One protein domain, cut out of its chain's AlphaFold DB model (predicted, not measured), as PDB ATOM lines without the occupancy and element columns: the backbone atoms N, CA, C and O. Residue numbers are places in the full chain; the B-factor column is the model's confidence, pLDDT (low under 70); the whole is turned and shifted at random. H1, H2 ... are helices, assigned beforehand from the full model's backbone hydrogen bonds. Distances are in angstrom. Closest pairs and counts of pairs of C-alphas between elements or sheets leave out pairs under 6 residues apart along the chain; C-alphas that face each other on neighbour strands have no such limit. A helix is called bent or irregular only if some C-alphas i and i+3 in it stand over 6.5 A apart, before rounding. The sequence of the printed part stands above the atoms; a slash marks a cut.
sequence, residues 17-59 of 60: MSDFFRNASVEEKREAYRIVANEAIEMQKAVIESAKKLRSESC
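What this domain is: This is residues 17 to 59 of the 60 residues of an uncharacterized protein of Pseudomonas sp. DTU12.3 (UniProt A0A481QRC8). One long helix, H2, makes nearly the whole length of a thin rod, and a short helix, H1, is set at its first end like a small hook. H1 comes first, a tight link turns the backbone, and residues 30 to 59 then stand free as a long arm with nothing packed beside it. The printed part has 43 residues, with two named helices in the order H1, H2 and no named strand, and its class is all helix. It is extended, with a radius of gyration of the C-alphas of 17.3 A, and spans 54 by 16 by 6 A.

Where its parts are: Find C-alpha 17 at (15.080, 18.801, 134.144), where H1, residues 17 to 23, begins; it ends at C-alpha 23 at (12.167, 10.120, 138.185). Go on past Ala 24 and Ser 25 to Val 26, where H2, residues 26 to 58, begins. From there H2 runs 47.9 A from first to last C-alpha, to C-alpha 58 at (27.959, 29.484, 92.096). Neither helix is bent.

How they stand to each other: Look at Phe 21 and Lys 29: their C-alphas, the closest of H1 and H2, are 7.7 A apart. The two helices are close but not clearly touching, with 2 pairs of C-alphas within 8 A. They run opposite ways at a steep tilt of 39 degrees, and their centres are 26.2 A apart. In the backbones of H1 and H2, every O i to N i+4 pair is within hydrogen-bond range.

The domain as a whole: The two C-alphas farthest apart are those of Asn 23 and Cys 59, at 54.4 A. The printed part runs from residue 17 to residue 59 without a cut, and the link from H1 to H2 is tight. In the B-factor column you will find a mean pLDDT of 93.9 over the printed part, with residue 59 alone under 70.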
ATOM      1  N   MET A  17      13.973  19.596 134.676       91.00
ATOM      2  CA  MET A  17      15.080  18.801 134.144       91.00
ATOM      3  C   MET A  17      15.638  17.824 135.187       91.00
ATOM      4  O   MET A  17      15.849  16.648 134.896       91.00
ATOM      5  N   SER A  18      15.871  18.280 136.421       92.88
ATOM      6  CA  SER A  18      16.350  17.389 137.483       92.88
ATOM      7  C   SER A  18      15.299  16.357 137.885       92.88
ATOM      8  O   SER A  18      15.673  15.221 138.164       92.88
ATOM      9  N   ASP A  19      14.013  16.710 137.873       93.56
ATOM     10  CA  ASP A  19      12.914  15.769 138.100       93.56
ATOM     11  C   ASP A  19      12.848  14.714 137.004       93.56
ATOM     12  O   ASP A  19      12.755  13.527 137.308       93.56
ATOM     13  N   PHE A  20      12.994  15.116 135.743       93.81
ATOM     14  CA  PHE A  20      13.074  14.186 134.624       93.81
ATOM     15  C   PHE A  20      14.239  13.202 134.792       93.81
ATOM     16  O   PHE A  20      14.055  11.988 134.724       93.81
ATOM     17  N   PHE A  21      15.445  13.686 135.101       91.19
ATOM     18  CA  PHE A  21      16.590  12.792 135.279       91.19
ATOM     19  C   PHE A  21      16.466  11.866 136.492       91.19
ATOM     20  O   PHE A  21      16.945  10.729 136.430       91.19
ATOM     21  N   ARG A  22      15.827  12.321 137.572       92.44
ATOM     22  CA  ARG A  22      15.655  11.534 138.800       92.44
ATOM     23  C   ARG A  22      14.535  10.507 138.694       92.44
ATOM     24  O   ARG A  22      14.723   9.388 139.158       92.44
ATOM     25  N   ASN A  23      13.415  10.876 138.076       94.69
ATOM     26  CA  ASN A  23      12.167  10.120 138.185       94.69
ATOM     27  C   ASN A  23      11.750   9.426 136.882       94.69
ATOM     28  O   ASN A  23      10.993   8.463 136.950       94.69
ATOM     29  N   ALA A  24      12.228   9.871 135.714       95.00
ATOM     30  CA  ALA A  24      11.856   9.232 134.455       95.00
ATOM     31  C   ALA A  24      12.533   7.864 134.287       95.00
ATOM     32  O   ALA A  24      13.703   7.659 134.660       95.00
ATOM     33  N   SER A  25      11.794   6.950 133.666       96.75
ATOM     34  CA  SER A  25      12.269   5.638 133.235       96.75
ATOM     35  C   SER A  25      13.383   5.750 132.190       96.75
ATOM     36  O   SER A  25      13.649   6.806 131.603       96.75
ATOM     37  N   VAL A  26      14.081   4.640 131.957       95.62
ATOM     38  CA  VAL A  26      15.137   4.576 130.937       95.62
ATOM     39  C   VAL A  26      14.535   4.764 129.544       95.62
ATOM     40  O   VAL A  26      15.145   5.404 128.688       95.62
ATOM     41  N   GLU A  27      13.334   4.240 129.331       97.38
ATOM     42  CA  GLU A  27      12.568   4.306 128.094       97.38
ATOM     43  C   GLU A  27      12.169   5.751 127.774       97.38
ATOM     44  O   GLU A  27      12.441   6.225 126.673       97.38
ATOM     45  N   GLU A  28      11.631   6.486 128.751       96.06
ATOM     46  CA  GLU A  28      11.279   7.907 128.595       96.06
ATOM     47  C   GLU A  28      12.507   8.774 128.303       96.06
ATOM     48  O   GLU A  28      12.474   9.645 127.432       96.06
ATOM     49  N   LYS A  29      13.630   8.505 128.981       96.25
ATOM     50  CA  LYS A  29      14.903   9.188 128.704       96.25
ATOM     51  C   LYS A  29      15.370   8.920 127.280       96.25
ATOM     52  O   LYS A  29      15.734   9.858 126.574       96.25
ATOM     53  N   ARG A  30      15.354   7.656 126.848       97.31
ATOM     54  CA  ARG A  30      15.741   7.267 125.483       97.31
ATOM     55  C   ARG A  30      14.874   7.946 124.435       97.31
ATOM     56  O   ARG A  30      15.424   8.414 123.444       97.31
ATOM     57  N   GLU A  31      13.567   8.023 124.658       97.69
ATOM     58  CA  GLU A  31      12.659   8.680 123.722       97.69
ATOM     59  C   GLU A  31      12.944  10.181 123.621       97.69
ATOM     60  O   GLU A  31      13.111  10.697 122.517       97.69
ATOM     61  N   ALA A  32      13.135  10.867 124.752       95.75
ATOM     62  CA  ALA A  32      13.513  12.281 124.749       95.75
ATOM     63  C   ALA A  32      14.819  12.528 123.972       95.75
ATOM     64  O   ALA A  32      14.884  13.419 123.125       95.75
ATOM     65  N   TYR A  33      15.848  11.701 124.199       96.50
ATOM     66  CA  TYR A  33      17.096  11.789 123.436       96.50
ATOM     67  C   TYR A  33      16.894  11.515 121.945       96.50
ATOM     68  O   TYR A  33      17.503  12.183 121.112       96.50
ATOM     69  N   ARG A  34      16.042  10.547 121.594       97.94
ATOM     70  CA  ARG A  34      15.759  10.184 120.204       97.94
ATOM     71  C   ARG A  34      15.082  11.320 119.447       97.94
ATOM     72  O   ARG A  34      15.482  11.603 118.321       97.94
ATOM     73  N   ILE A  35      14.096  11.970 120.061       97.69
ATOM     74  CA  ILE A  35      13.386  13.112 119.475       97.69
ATOM     75  C   ILE A  35      14.380  14.229 119.148       97.69
ATOM     76  O   ILE A  35      14.468  14.652 117.997       97.69
ATOM     77  N   VAL A  36      15.192  14.629 120.132       97.12
ATOM     78  CA  VAL A  36      16.186  15.702 119.960       97.12
ATOM     79  C   VAL A  36      17.237  15.330 118.911       97.12
ATOM     80  O   VAL A  36      17.614  16.159 118.086       97.12
ATOM     81  N   ALA A  37      17.703  14.078 118.901       97.94
ATOM     82  CA  ALA A  37      18.667  13.611 117.908       97.94
ATOM     83  C   ALA A  37      18.095  13.663 116.483       97.94
ATOM     84  O   ALA A  37      18.775  14.122 115.567       97.94
ATOM     85  N   ASN A  38      16.846  13.233 116.295       98.06
ATOM     86  CA  ASN A  38      16.183  13.282 114.994       98.06
ATOM     87  C   ASN A  38      15.997  14.726 114.513       98.06
ATOM     88  O   ASN A  38      16.305  15.024 113.363       98.06
ATOM     89  N   GLU A  39      15.559  15.628 115.392       98.25
ATOM     90  CA  GLU A  39      15.414  17.048 115.062       98.25
ATOM     91  C   GLU A  39      16.754  17.665 114.636       98.25
ATOM     92  O   GLU A  39      16.845  18.327 113.599       98.25
ATOM     93  N   ALA A  40      17.829  17.373 115.374       98.12
ATOM     94  CA  ALA A  40      19.174  17.822 115.027       98.12
ATOM     95  C   ALA A  40      19.638  17.294 113.661       98.12
ATOM     96  O   ALA A  40      20.245  18.039 112.886       98.12
ATOM     97  N   ILE A  41      19.340  16.032 113.344       97.75
ATOM     98  CA  ILE A  41      19.660  15.428 112.046       97.75
ATOM     99  C   ILE A  41      18.918  16.147 110.915       97.75
ATOM    100  O   ILE A  41      19.536  16.472 109.900       97.75
ATOM    101  N   GLU A  42      17.623  16.421 111.072       98.25
ATOM    102  CA  GLU A  42      16.839  17.115 110.045       98.25
ATOM    103  C   GLU A  42      17.338  18.546 109.814       98.25
ATOM    104  O   GLU A  42      17.528  18.959 108.667       98.25
ATOM    105  N   MET A  43      17.675  19.272 110.886       97.62
ATOM    106  CA  MET A  43      18.301  20.591 110.762       97.62
ATOM    107  C   MET A  43      19.622  20.526 109.982       97.62
ATOM    108  O   MET A  43      19.862  21.339 109.088       97.62
ATOM    109  N   GLN A  44      20.476  19.540 110.270       97.56
ATOM    110  CA  GLN A  44      21.749  19.378 109.562       97.56
ATOM    111  C   GLN A  44      21.556  19.024 108.083       97.56
ATOM    112  O   GLN A  44      22.273  19.553 107.230       97.56
ATOM    113  N   LYS A  45      20.575  18.174 107.753       98.06
ATOM    114  CA  LYS A  45      20.228  17.866 106.357       98.06
ATOM    115  C   LYS A  45      19.821  19.125 105.598       98.06
ATOM    116  O   LYS A  45      20.363  19.368 104.521       98.06
ATOM    117  N   ALA A  46      18.958  19.956 106.183       97.44
ATOM    118  CA  ALA A  46      18.507  21.202 105.562       97.44
ATOM    119  C   ALA A  46      19.672  22.170 105.279       97.44
ATOM    120  O   ALA A  46      19.746  22.781 104.207       97.44
ATOM    121  N   VAL A  47      20.633  22.272 106.205       97.19
ATOM    122  CA  VAL A  47      21.854  23.072 106.012       97.19
ATOM    123  C   VAL A  47      22.696  22.524 104.859       97.19
ATOM    124  O   VAL A  47      23.129  23.284 103.991       97.19
ATOM    125  N   ILE A  48      22.908  21.205 104.810       96.75
ATOM    126  CA  ILE A  48      23.685  20.557 103.744       96.75
ATOM    127  C   ILE A  48      23.019  20.758 102.379       96.75
ATOM    128  O   ILE A  48      23.705  21.045 101.398       96.75
ATOM    129  N   GLU A  49      21.698  20.607 102.290       96.31
ATOM    130  CA  GLU A  49      20.943  20.831 101.055       96.31
ATOM    131  C   GLU A  49      21.057  22.278 100.577       96.31
ATOM    132  O   GLU A  49      21.352  22.520  99.403       96.31
ATOM    133  N   SER A  50      20.931  23.233 101.498       95.06
ATOM    134  CA  SER A  50      21.115  24.656 101.209       95.06
ATOM    135  C   SER A  50      22.523  24.942 100.678       95.06
ATOM    136  O   SER A  50      22.684  25.597  99.647       95.06
ATOM    137  N   ALA A  51      23.555  24.381 101.313       94.88
ATOM    138  CA  ALA A  51      24.939  24.528 100.869       94.88
ATOM    139  C   ALA A  51      25.190  23.889  99.490       94.88
ATOM    140  O   ALA A  51      25.889  24.464  98.653       94.88
ATOM    141  N   LYS A  52      24.601  22.716  99.215       94.81
ATOM    142  CA  LYS A  52      24.681  22.059  97.898       94.81
ATOM    143  C   LYS A  52      24.056  22.921  96.805       94.81
ATOM    144  O   LYS A  52      24.655  23.050  95.736       94.81
ATOM    145  N   LYS A  53      22.893  23.520  97.079       93.31
ATOM    146  CA  LYS A  53      22.204  24.419  96.147       93.31
ATOM    147  C   LYS A  53      23.073  25.630  95.811       93.31
ATOM    148  O   LYS A  53      23.372  25.834  94.637       93.31
ATOM    149  N   LEU A  54      23.589  26.327  96.826       91.44
ATOM    150  CA  LEU A  54      24.489  27.472  96.639       91.44
ATOM    151  C   LEU A  54      25.736  27.106  95.825       91.44
ATOM    152  O   LEU A  54      26.108  27.824  94.900       91.44
ATOM    153  N   ARG A  55      26.359  25.952  96.108       89.62
ATOM    154  CA  ARG A  55      27.519  25.480  95.337       89.62
ATOM    155  C   ARG A  55      27.174  25.244  93.866       89.62
ATOM    156  O   ARG A  55      27.980  25.550  92.993       89.62
ATOM    157  N   SER A  56      26.000  24.677  93.593       85.31
ATOM    158  CA  SER A  56      25.549  24.402  92.223       85.31
ATOM    159  C   SER A  56      25.198  25.669  91.439       85.31
ATOM    160  O   SER A  56      25.348  25.687  90.222       85.31
ATOM    161  N   GLU A  57      24.747  26.719  92.126       80.75
ATOM    162  CA  GLU A  57      24.424  28.023  91.539       80.75
ATOM    163  C   GLU A  57      25.685  28.867  91.316       80.75
ATOM    164  O   GLU A  57      25.783  29.546  90.304       80.75
ATOM    165  N   SER A  58      26.681  28.766  92.202       77.88
ATOM    166  CA  SER A  58      27.959  29.484  92.096       77.88
ATOM    167  C   SER A  58      28.913  28.940  91.019       77.88
ATOM    168  O   SER A  58      29.915  29.590  90.734       77.88
ATOM    169  N   CYS A  59      28.672  27.742  90.479       58.19
ATOM    170  CA  CYS A  59      29.551  27.080  89.502       58.19
ATOM    171  C   CYS A  59      28.959  27.054  88.075       58.19
ATOM    172  O   CYS A  59      29.455  26.315  87.221       58.19
TER     173      CYS A  59